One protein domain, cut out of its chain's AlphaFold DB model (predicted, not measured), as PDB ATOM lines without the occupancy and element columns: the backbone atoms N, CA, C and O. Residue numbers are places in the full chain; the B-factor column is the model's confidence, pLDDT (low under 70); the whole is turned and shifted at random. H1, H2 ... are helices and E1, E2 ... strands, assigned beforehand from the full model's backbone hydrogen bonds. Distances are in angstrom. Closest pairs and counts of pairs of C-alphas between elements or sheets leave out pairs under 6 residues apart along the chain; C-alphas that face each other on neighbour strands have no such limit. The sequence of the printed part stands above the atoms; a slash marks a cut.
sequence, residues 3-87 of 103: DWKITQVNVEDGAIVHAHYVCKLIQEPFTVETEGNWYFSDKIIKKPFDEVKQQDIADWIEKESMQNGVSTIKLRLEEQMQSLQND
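AT A GLANCE: This is residues 3 to 87 of the 103 residues of an uncharacterized protein of Methylococcales bacterium (UniProt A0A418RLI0). A long, twisted sheet of three antiparallel strands, E1, E2 and E3, has two helices, H1 and H2, packed on one face and the other face bare. H2 runs along E2 and E3, and H1, about perpendicular to H2, packs mostly on E1 and E2. The printed part has 85 residues, with three named strands and then two named helices, in the sheet order E1, E2, E3; the class is mixed, helices and strands. It is elongated, 48 by 26 by 17 A, and only just compact, close to loose, with a radius of gyration of the C-alphas of 14.3 A.

HOW THE PARTS SIT: E1, residues 3 to 12, E2, residues 15 to 27, and E3, residues 30 to 39, form a meander, each strand the antiparallel neighbour of the one before. In the hairpin E1 and E2, N 5 and O 22 are 2.8 A apart, within hydrogen-bond range. In the hairpin E2 and E3, N 25 and O 32 are 2.8 A apart, also within range. H1, residues 54 to 64, and H2, residues 72 to 85, are on the same face of the sheet, in two layers, helices over one face. The closest C-alphas of E1 and H1 are those of Ile 6 and Gln 54, 6.0 A. H2 lies over E2 and E3 at a height over the sheet of 8.4 A and runs along the strands, at 21 degrees to E3 on the local plane; Val 32 and Met 81 have the closest C-alphas of E3 and H2, 6.2 A. H1 and H2 are close but not clearly touching: their closest C-alphas, of Glu 62 and Ile 73, are 7.6 A apart. In H1 and H2 every O i to N i+4 pair is within hydrogen-bond range.

IN THESE COORDINATES: E1 begins at C-alpha 3, (228.236, 188.815, 191.448), is 26.8 A long and bends by 55 degrees at residue 7. E2 is 34.9 A long and bends by 62 degrees at residue 18; E3 is 29.4 A long. H1 is 15.8 A long, and H2 is 20.0 A long, ending at C-alpha 85, (223.163, 204.134, 181.126).

THE WHOLE: The two C-alphas farthest apart, of Asp 13 and Asp 87, are 48.0 A apart. The link from E3 to H1, residues 40 to 53, is long. Residues 66 to 67 pair with 70 to 71, antiparallel, in the short link from H1 to H2. The printed part has no cut, and no printed residue is under 70 in pLDDT.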
ATOM      1  N   ASP A   3     228.677 190.140 191.010       96.31
ATOM      2  CA  ASP A   3     228.236 188.815 191.448       96.31
ATOM      3  C   ASP A   3     228.901 187.740 190.585       96.31
ATOM      4  O   ASP A   3     228.746 187.730 189.362       96.31
ATOM      5  N   TRP A   4     229.678 186.864 191.223       96.94
ATOM      6  CA  TRP A   4     230.451 185.816 190.562       96.94
ATOM      7  C   TRP A   4     229.838 184.451 190.827       96.94
ATOM      8  O   TRP A   4     229.636 184.055 191.976       96.94
ATOM      9  N   LYS A   5     229.654 183.679 189.759       97.38
ATOM     10  CA  LYS A   5     229.215 182.290 189.812       97.38
ATOM     11  C   LYS A   5     230.187 181.407 189.048       97.38
ATOM     12  O   LYS A   5     230.382 181.608 187.854       97.38
ATOM     13  N   ILE A   6     230.754 180.407 189.717       97.31
ATOM     14  CA  ILE A   6     231.566 179.378 189.061       97.31
ATOM     15  C   ILE A   6     230.632 178.232 188.696       97.31
ATOM     16  O   ILE A   6     229.933 177.691 189.551       97.31
ATOM     17  N   THR A   7     230.566 177.906 187.413       96.94
ATOM     18  CA  THR A   7     229.626 176.917 186.869       96.94
ATOM     19  C   THR A   7     230.291 175.569 186.631       96.94
ATOM     20  O   THR A   7     229.617 174.543 186.693       96.94
ATOM     21  N   GLN A   8     231.605 175.555 186.406       96.69
ATOM     22  CA  GLN A   8     232.388 174.340 186.217       96.69
ATOM     23  C   GLN A   8     233.843 174.566 186.635       96.69
ATOM     24  O   GLN A   8     234.379 175.660 186.469       96.69
ATOM     25  N   VAL A   9     234.493 173.512 187.125       95.62
ATOM     26  CA  VAL A   9     235.943 173.456 187.344       95.62
ATOM     27  C   VAL A   9     236.505 172.164 186.766       95.62
ATOM     28  O   VAL A   9     235.869 171.117 186.868       95.62
ATOM     29  N   ASN A  10     237.705 172.233 186.197       94.88
ATOM     30  CA  ASN A  10     238.479 171.059 185.817       94.88
ATOM     31  C   ASN A  10     239.740 171.002 186.683       94.88
ATOM     32  O   ASN A  10     240.424 172.014 186.874       94.88
ATOM     33  N   VAL A  11     240.037 169.808 187.187       93.38
ATOM     34  CA  VAL A  11     241.153 169.542 188.094       93.38
ATOM     35  C   VAL A  11     242.099 168.544 187.437       93.38
ATOM     36  O   VAL A  11     241.655 167.506 186.952       93.38
ATOM     37  N   GLU A  12     243.393 168.849 187.450       92.44
ATOM     38  CA  GLU A  12     244.478 167.959 187.028       92.44
ATOM     39  C   GLU A  12     245.447 167.821 188.207       92.44
ATOM     40  O   GLU A  12     245.842 168.826 188.794       92.44
ATOM     41  N   ASP A  13     245.777 166.590 188.608       89.56
ATOM     42  CA  ASP A  13     246.704 166.298 189.717       89.56
ATOM     43  C   ASP A  13     246.399 167.054 191.031       89.56
ATOM     44  O   ASP A  13     247.288 167.419 191.797       89.56
ATOM     45  N   GLY A  14     245.112 167.303 191.302       87.50
ATOM     46  CA  GLY A  14     244.642 168.037 192.482       87.50
ATOM     47  C   GLY A  14     244.684 169.568 192.359       87.50
ATOM     48  O   GLY A  14     244.198 170.253 193.259       87.50
ATOM     49  N   ALA A  15     245.205 170.116 191.258       92.25
ATOM     50  CA  ALA A  15     245.210 171.546 190.960       92.25
ATOM     51  C   ALA A  15     244.041 171.930 190.042       92.25
ATOM     52  O   ALA A  15     243.763 171.261 189.047       92.25
ATOM     53  N   ILE A  16     243.363 173.039 190.341       93.81
ATOM     54  CA  ILE A  16     242.341 173.600 189.448       93.81
ATOM     55  C   ILE A  16     243.057 174.293 188.287       93.81
ATOM     56  O   ILE A  16     243.732 175.301 188.479       93.81
ATOM     57  N   VAL A  17     242.900 173.751 187.081       95.62
ATOM     58  CA  VAL A  17     243.583 174.242 185.869       95.62
ATOM     59  C   VAL A  17     242.675 175.070 184.970       95.62
ATOM     60  O   VAL A  17     243.152 175.897 184.194       95.62
ATOM     61  N   HIS A  18     241.363 174.871 185.077       96.25
ATOM     62  CA  HIS A  18     240.374 175.556 184.258       96.25
ATOM     63  C   HIS A  18     239.079 175.766 185.044       96.25
ATOM     64  O   HIS A  18     238.651 174.882 185.788       96.25
ATOM     65  N   ALA A  19     238.451 176.925 184.865       97.25
ATOM     66  CA  ALA A  19     237.169 177.251 185.472       97.25
ATOM     67  C   ALA A  19     236.260 177.982 184.482       97.25
ATOM     68  O   ALA A  19     236.685 178.905 183.787       97.25
ATOM     69  N   HIS A  20     234.992 177.589 184.466       97.75
ATOM     70  CA  HIS A  20     233.932 178.288 183.756       97.75
ATOM     71  C   HIS A  20     233.168 179.178 184.736       97.75
ATOM     72  O   HIS A  20     232.835 178.742 185.846       97.75
ATOM     73  N   TYR A  21     232.902 180.422 184.349       97.50
ATOM     74  CA  TYR A  21     232.287 181.407 185.229       97.50
ATOM     75  C   TYR A  21     231.253 182.274 184.515       97.50
ATOM     76  O   TYR A  21     231.309 182.494 183.308       97.50
ATOM     77  N   VAL A  22     230.347 182.828 185.316       97.62
ATOM     78  CA  VAL A  22     229.480 183.950 184.962       97.62
ATOM     79  C   VAL A  22     229.755 185.072 185.956       97.62
ATOM     80  O   VAL A  22     229.743 184.842 187.167       97.62
ATOM     81  N   CYS A  23     230.011 186.278 185.457       97.38
ATOM     82  CA  CYS A  23     230.189 187.474 186.274       97.38
ATOM     83  C   CYS A  23     229.155 188.523 185.873       97.38
ATOM     84  O   CYS A  23     229.036 188.863 184.695       97.38
ATOM     85  N   LYS A  24     228.404 189.027 186.853       97.62
ATOM     86  CA  LYS A  24     227.370 190.044 186.656       97.62
ATOM     87  C   LYS A  24     227.767 191.344 187.322       97.62
ATOM     88  O   LYS A  24     228.312 191.331 188.421       97.62
ATOM     89  N   LEU A  25     227.410 192.463 186.708       97.56
ATOM     90  CA  LEU A  25     227.394 193.772 187.342       97.56
ATOM     91  C   LEU A  25     225.944 194.250 187.440       97.56
ATOM     92  O   LEU A  25     225.302 194.555 186.437       97.56
ATOM     93  N   ILE A  26     225.446 194.313 188.673       96.38
ATOM     94  CA  ILE A  26     224.073 194.715 188.991       96.38
ATOM     95  C   ILE A  26     224.084 196.177 189.451       96.38
ATOM     96  O   ILE A  26     224.751 196.502 190.446       96.38
ATOM     97  N   GLN A  27     223.367 197.043 188.731       94.19
ATOM     98  CA  GLN A  27     223.101 198.443 189.083       94.19
ATOM     99  C   GLN A  27     221.690 198.814 188.612       94.19
ATOM    100  O   GLN A  27     221.495 199.112 187.436       94.19
ATOM    101  N   GLU A  28     220.704 198.779 189.511       89.94
ATOM    102  CA  GLU A  28     219.300 198.998 189.139       89.94
ATOM    103  C   GLU A  28     219.094 200.302 188.340       89.94
ATOM    104  O   GLU A  28     219.652 201.339 188.708       89.94
ATOM    105  N   PRO A  29     218.302 200.272 187.248       90.12
ATOM    106  CA  PRO A  29     217.487 199.151 186.754       90.12
ATOM    107  C   PRO A  29     218.238 198.167 185.834       90.12
ATOM    108  O   PRO A  29     217.636 197.226 185.321       90.12
ATOM    109  N   PHE A  30     219.528 198.381 185.587       92.62
ATOM    110  CA  PHE A  30     220.301 197.631 184.606       92.62
ATOM    111  C   PHE A  30     221.104 196.490 185.239       92.62
ATOM    112  O   PHE A  30     221.512 196.499 186.403       92.62
ATOM    113  N   THR A  31     221.350 195.455 184.448       95.50
ATOM    114  CA  THR A  31     222.272 194.374 184.791       95.50
ATOM    115  C   THR A  31     222.987 193.964 183.521       95.50
ATOM    116  O   THR A  31     222.346 193.750 182.496       95.50
ATOM    117  N   VAL A  32     224.309 193.864 183.598       96.38
ATOM    118  CA  VAL A  32     225.144 193.317 182.524       96.38
ATOM    119  C   VAL A  32     225.849 192.078 183.039       96.38
ATOM    120  O   VAL A  32     226.173 191.989 184.224       96.38
ATOM    121  N   GLU A  33     226.066 191.108 182.165       96.94
ATOM    122  CA  GLU A  33     226.706 189.850 182.518       96.94
ATOM    123  C   GLU A  33     227.632 189.369 181.411       96.94
ATOM    124  O   GLU A  33     227.444 189.673 180.236       96.94
ATOM    125  N   THR A  34     228.651 188.621 181.813       96.75
ATOM    126  CA  THR A  34     229.575 187.959 180.904       96.75
ATOM    127  C   THR A  34     229.816 186.532 181.367       96.75
ATOM    128  O   THR A  34     229.890 186.260 182.568       96.75
ATOM    129  N   GLU A  35     229.940 185.632 180.402       97.19
ATOM    130  CA  GLU A  35     230.298 184.231 180.585       97.19
ATOM    131  C   GLU A  35     231.698 184.011 180.012       97.19
ATOM    132  O   GLU A  35     232.043 184.559 178.960       97.19
ATOM    133  N   GLY A  36     232.531 183.244 180.712       95.88
ATOM    134  CA  GLY A  36     233.922 183.079 180.318       95.88
ATOM    135  C   GLY A  36     234.556 181.790 180.810       95.88
ATOM    136  O   GLY A  36     234.216 181.248 181.859       95.88
ATOM    137  N   ASN A  37     235.526 181.330 180.025       96.81
ATOM    138  CA  ASN A  37     236.385 180.192 180.330       96.81
ATOM    139  C   ASN A  37     237.765 180.726 180.720       96.81
ATOM    140  O   ASN A  37     238.398 181.420 179.921       96.81
ATOM    141  N   TRP A  38     238.222 180.425 181.936       96.81
ATOM    142  CA  TRP A  38     239.534 180.837 182.425       96.81
ATOM    143  C   TRP A  38     240.483 179.651 182.530       96.81
ATOM    144  O   TRP A  38     240.163 178.652 183.174       96.81
ATOM    145  N   TYR A  39     241.668 179.787 181.939       96.19
ATOM    146  CA  TYR A  39     242.754 178.813 182.026       96.19
ATOM    147  C   TYR A  39     243.838 179.377 182.939       96.19
ATOM    148  O   TYR A  39     244.450 180.392 182.610       96.19
ATOM    149  N   PHE A  40     244.062 178.727 184.081       94.62
ATOM    150  CA  PHE A  40     245.035 179.195 185.064       94.62
ATOM    151  C   PHE A  40     246.459 178.969 184.564       94.62
ATOM    152  O   PHE A  40     246.814 177.878 184.108       94.62
ATOM    153  N   SER A  41     247.275 180.014 184.661       91.19
ATOM    154  CA  SER A  41     248.654 179.992 184.159       91.19
ATOM    155  C   SER A  41     249.593 179.136 185.009       91.19
ATOM    156  O   SER A  41     250.482 178.475 184.471       91.19
ATOM    157  N   ASP A  42     249.395 179.134 186.327       84.19
ATOM    158  CA  ASP A  42     250.335 178.550 187.278       84.19
ATOM    159  C   ASP A  42     250.090 177.061 187.564       84.19
ATOM    160  O   ASP A  42     251.009 176.404 188.037       84.19
ATOM    161  N   LYS A  43     248.922 176.495 187.217       87.25
ATOM    162  CA  LYS A  43     248.569 175.058 187.354       87.25
ATOM    163  C   LYS A  43     249.050 174.396 188.663       87.25
ATOM    164  O   LYS A  43     249.372 173.211 188.692       87.25
ATOM    165  N   ILE A  44     249.104 175.161 189.752       89.44
ATOM    166  CA  ILE A  44     249.552 174.702 191.070       89.44
ATOM    167  C   ILE A  44     248.372 174.541 192.025       89.44
ATOM    168  O   ILE A  44     247.345 175.214 191.913       89.44
ATOM    169  N   ILE A  45     248.548 173.688 193.031       89.56
ATOM    170  CA  ILE A  45     247.597 173.555 194.134       89.56
ATOM    171  C   ILE A  45     247.731 174.784 195.042       89.56
ATOM    172  O   ILE A  45     248.658 174.882 195.843       89.56
ATOM    173  N   LYS A  46     246.798 175.732 194.916       88.88
ATOM    174  CA  LYS A  46     246.721 176.930 195.776       88.88
ATOM    175  C   LYS A  46     246.105 176.614 197.143       88.88
ATOM    176  O   LYS A  46     246.437 177.255 198.137       88.88
ATOM    177  N   LYS A  47     245.192 175.642 197.177       91.44
ATOM    178  CA  LYS A  47     244.421 175.224 198.349       91.44
ATOM    179  C   LYS A  47     243.933 173.781 198.150       91.44
ATOM    180  O   LYS A  47     243.650 173.432 197.001       91.44
ATOM    181  N   PRO A  48     243.825 172.950 199.205       90.81
ATOM    182  CA  PRO A  48     243.215 171.626 199.096       90.81
ATOM    183  C   PRO A  48     241.807 171.716 198.503       90.81
ATOM    184  O   PRO A  48     241.031 172.572 198.923       90.81
ATOM    185  N   PHE A  49     241.481 170.845 197.541       88.06
ATOM    186  CA  PHE A  49     240.233 170.929 196.771       88.06
ATOM    187  C   PHE A  49     238.978 170.967 197.659       88.06
ATOM    188  O   PHE A  49     238.097 171.789 197.431       88.06
ATOM    189  N   ASP A  50     238.953 170.168 198.727       90.69
ATOM    190  CA  ASP A  50     237.828 170.089 199.669       90.69
ATOM    191  C   ASP A  50     237.611 171.381 200.485       90.69
ATOM    192  O   ASP A  50     236.562 171.574 201.100       90.69
ATOM    193  N   GLU A  51     238.587 172.289 200.482       92.62
ATOM    194  CA  GLU A  51     238.518 173.588 201.154       92.62
ATOM    195  C   GLU A  51     238.285 174.757 200.185       92.62
ATOM    196  O   GLU A  51     238.142 175.910 200.623       92.62
ATOM    197  N   VAL A  52     238.277 174.492 198.873       93.69
ATOM    198  CA  VAL A  52     238.064 175.511 197.843       93.69
ATOM    199  C   VAL A  52     236.601 175.933 197.824       93.69
ATOM    200  O   VAL A  52     235.689 175.127 197.653       93.69
ATOM    201  N   LYS A  53     236.374 177.238 197.962       95.38
ATOM    202  CA  LYS A  53     235.061 177.865 197.808       95.38
ATOM    203  C   LYS A  53     234.953 178.538 196.445       95.38
ATOM    204  O   LYS A  53     235.947 178.937 195.850       95.38
ATOM    205  N   GLN A  54     233.718 178.766 196.001       94.12
ATOM    206  CA  GLN A  54     233.433 179.521 194.775       94.12
ATOM    207  C   GLN A  54     234.144 180.883 194.752       94.12
ATOM    208  O   GLN A  54     234.699 181.272 193.727       94.12
ATOM    209  N   GLN A  55     234.158 181.575 195.896       95.19
ATOM    210  CA  GLN A  55     234.817 182.871 196.024       95.19
ATOM    211  C   GLN A  55     236.333 182.774 195.828       95.19
ATOM    212  O   GLN A  55     236.896 183.640 195.175       95.19
ATOM    213  N   ASP A  56     236.980 181.700 196.304       95.94
ATOM    214  CA  ASP A  56     238.429 181.522 196.136       95.94
ATOM    215  C   ASP A  56     238.791 181.481 194.640       95.94
ATOM    216  O   ASP A  56     239.715 182.154 194.192       95.94
ATOM    217  N   ILE A  57     238.017 180.736 193.844       95.31
ATOM    218  CA  ILE A  57     238.231 180.615 192.395       95.31
ATOM    219  C   ILE A  57     237.956 181.947 191.691       95.31
ATOM    220  O   ILE A  57     238.733 182.345 190.824       95.31
ATOM    221  N   ALA A  58     236.880 182.648 192.066       96.31
ATOM    222  CA  ALA A  58     236.574 183.971 191.524       96.31
ATOM    223  C   ALA A  58     237.714 184.968 191.797       96.31
ATOM    224  O   ALA A  58     238.140 185.671 190.884       96.31
ATOM    225  N   ASP A  59     238.269 184.958 193.011       95.69
ATOM    226  CA  ASP A  59     239.393 185.813 193.399       95.69
ATOM    227  C   ASP A  59     240.669 185.467 192.613       95.69
ATOM    228  O   ASP A  59     241.432 186.358 192.233       95.69
ATOM    229  N   TRP A  60     240.912 184.182 192.329       96.00
ATOM    230  CA  TRP A  60     242.049 183.763 191.505       96.00
ATOM    231  C   TRP A  60     241.910 184.219 190.051       96.00
ATOM    232  O   TRP A  60     242.878 184.738 189.494       96.00
ATOM    233  N   ILE A  61     240.723 184.059 189.455       95.75
ATOM    234  CA  ILE A  61     240.426 184.551 188.100       95.75
ATOM    235  C   ILE A  61     240.594 186.067 188.065       95.75
ATOM    236  O   ILE A  61     241.265 186.600 187.185       95.75
ATOM    237  N   GLU A  62     240.032 186.770 189.050       94.81
ATOM    238  CA  GLU A  62     240.147 188.217 189.139       94.81
ATOM    239  C   GLU A  62     241.616 188.645 189.194       94.81
ATOM    240  O   GLU A  62     242.025 189.481 188.389       94.81
ATOM    241  N   LYS A  63     242.418 188.025 190.067       94.75
ATOM    242  CA  LYS A  63     243.845 188.326 190.222       94.75
ATOM    243  C   LYS A  63     244.648 188.082 188.944       94.75
ATOM    244  O   LYS A  63     245.496 188.906 188.619       94.75
ATOM    245  N   GLU A  64     244.403 186.991 188.221       95.25
ATOM    246  CA  GLU A  64     245.095 186.723 186.948       95.25
ATOM    247  C   GLU A  64     244.588 187.608 185.800       95.25
ATOM    248  O   GLU A  64     245.341 187.928 184.883       95.25
ATOM    249  N   SER A  65     243.335 188.066 185.867       93.94
ATOM    250  CA  SER A  65     242.758 189.004 184.895       93.94
ATOM    251  C   SER A  65     243.213 190.458 185.082       93.94
ATOM    252  O   SER A  65     242.823 191.322 184.287       93.94
ATOM    253  N   MET A  66     243.996 190.747 186.129       95.31
ATOM    254  CA  MET A  66     244.511 192.084 186.419       95.31
ATOM    255  C   MET A  66     245.566 192.493 185.394       95.31
ATOM    256  O   MET A  66     246.614 191.867 185.261       95.31
ATOM    257  N   GLN A  67     245.326 193.614 184.723       90.19
ATOM    258  CA  GLN A  67     246.309 194.291 183.884       90.19
ATOM    259  C   GLN A  67     246.390 195.747 184.330       90.19
ATOM    260  O   GLN A  67     245.365 196.401 184.508       90.19
ATOM    261  N   ASN A  68     247.602 196.259 184.558       90.19
ATOM    262  CA  ASN A  68     247.823 197.631 185.042       90.19
ATOM    263  C   ASN A  68     247.023 197.981 186.319       90.19
ATOM    264  O   ASN A  68     246.608 199.120 186.504       90.19
ATOM    265  N   GLY A  69     246.797 196.995 187.196       88.88
ATOM    266  CA  GLY A  69     246.063 197.175 188.454       88.88
ATOM    267  C   GLY A  69     244.535 197.136 188.339       88.88
ATOM    268  O   GLY A  69     243.866 197.397 189.335       88.88
ATOM    269  N   VAL A  70     243.977 196.804 187.167       90.25
ATOM    270  CA  VAL A  70     242.525 196.712 186.944       90.25
ATOM    271  C   VAL A  70     242.157 195.339 186.385       90.25
ATOM    272  O   VAL A  70     242.799 194.848 185.456       90.25
ATOM    273  N   SER A  71     241.104 194.716 186.927       94.44
ATOM    274  CA  SER A  71     240.565 193.473 186.371       94.44
ATOM    275  C   SER A  71     239.915 193.781 185.032       94.44
ATOM    276  O   SER A  71     238.930 194.517 184.954       94.44
ATOM    277  N   THR A  72     240.460 193.190 183.976       95.50
ATOM    278  CA  THR A  72     239.948 193.366 182.613       95.50
ATOM    279  C   THR A  72     238.478 192.956 182.498       95.50
ATOM    280  O   THR A  72     237.710 193.637 181.827       95.50
ATOM    281  N   ILE A  73     238.052 191.904 183.205       95.81
ATOM    282  CA  ILE A  73     236.660 191.426 183.212       95.81
ATOM    283  C   ILE A  73     235.724 192.478 183.822       95.81
ATOM    284  O   ILE A  73     234.705 192.819 183.219       95.81
ATOM    285  N   LYS A  74     236.081 193.023 184.992       95.62
ATOM    286  CA  LYS A  74     235.277 194.056 185.664       95.62
ATOM    287  C   LYS A  74     235.201 195.336 184.838       95.62
ATOM    288  O   LYS A  74     234.105 195.855 184.657       95.62
ATOM    289  N   LEU A  75     236.325 195.770 184.267       96.06
ATOM    290  CA  LEU A  75     236.380 196.943 183.395       96.06
ATOM    291  C   LEU A  75     235.422 196.808 182.203       96.06
ATOM    292  O   LEU A  75     234.662 197.727 181.920       96.06
ATOM    293  N   ARG A  76     235.398 195.648 181.531       96.00
ATOM    294  CA  ARG A  76     234.475 195.425 180.404       96.00
ATOM    295  C   ARG A  76     233.008 195.462 180.823       96.00
ATOM    296  O   ARG A  76     232.190 196.007 180.089       96.00
ATOM    297  N   LEU A  77     232.665 194.905 181.983       96.50
ATOM    298  CA  LEU A  77     231.299 194.989 182.509       96.50
ATOM    299  C   LEU A  77     230.924 196.437 182.861       96.50
ATOM    300  O   LEU A  77     229.803 196.860 182.598       96.50
ATOM    301  N   GLU A  78     231.849 197.222 183.409       96.12
ATOM    302  CA  GLU A  78     231.622 198.646 183.678       96.12
ATOM    303  C   GLU A  78     231.404 199.444 182.390       96.12
ATOM    304  O   GLU A  78     230.458 200.226 182.325       96.12
ATOM    305  N   GLU A  79     232.203 199.207 181.348       95.00
ATOM    306  CA  GLU A  79     232.015 199.820 180.026       95.00
ATOM    307  C   GLU A  79     230.633 199.486 179.438       95.00
ATOM    308  O   GLU A  79     229.932 200.372 178.949       95.00
ATOM    309  N   GLN A  80     230.200 198.222 179.529       94.00
ATOM    310  CA  GLN A  80     228.868 197.802 179.076       94.00
ATOM    311  C   GLN A  80     227.751 198.484 179.873       94.00
ATOM    312  O   GLN A  80     226.782 198.972 179.291       94.00
ATOM    313  N   MET A  81     227.891 198.557 181.199       95.38
ATOM    314  CA  MET A  81     226.930 199.232 182.070       95.38
ATOM    315  C   MET A  81     226.830 200.723 181.737       95.38
ATOM    316  O   MET A  81     225.730 201.257 181.606       95.38
ATOM    317  N   GLN A  82     227.971 201.388 181.552       93.25
ATOM    318  CA  GLN A  82     228.017 202.790 181.147       93.25
ATOM    319  C   GLN A  82     227.364 203.000 179.782       93.25
ATOM    320  O   GLN A  82     226.667 203.993 179.602       93.25
ATOM    321  N   SER A  83     227.548 202.079 178.832       90.94
ATOM    322  CA  SER A  83     226.863 202.151 177.539       90.94
ATOM    323  C   SER A  83     225.344 202.124 177.711       90.94
ATOM    324  O   SER A  83     224.674 202.998 177.178       90.94
ATOM    325  N   LEU A  84     224.804 201.197 178.512       89.38
ATOM    326  CA  LEU A  84     223.358 201.111 178.763       89.38
ATOM    327  C   LEU A  84     222.801 202.350 179.474       89.38
ATOM    328  O   LEU A  84     221.697 202.799 179.182       89.38
ATOM    329  N   GLN A  85     223.562 202.918 180.411       87.94
ATOM    330  CA  GLN A  85     223.163 204.134 181.126       87.94
ATOM    331  C   GLN A  85     223.205 205.379 180.230       87.94
ATOM    332  O   GLN A  85     222.417 206.305 180.428       87.94
ATOM    333  N   ASN A  86     224.115 205.401 179.255       84.75
ATOM    334  CA  ASN A  86     224.318 206.516 178.334       84.75
ATOM    335  C   ASN A  86     223.598 206.339 176.992       84.75
ATOM    336  O   ASN A  86     223.769 207.199 176.123       84.75
ATOM    337  N   ASP A  87     222.817 205.268 176.809       72.06
ATOM    338  CA  ASP A  87     222.068 205.011 175.581       72.06
ATOM    339  C   ASP A  87     221.123 206.187 175.300       72.06
ATOM    340  O   ASP A  87     220.027 206.329 175.849       72.06
TER     341      ASP A  87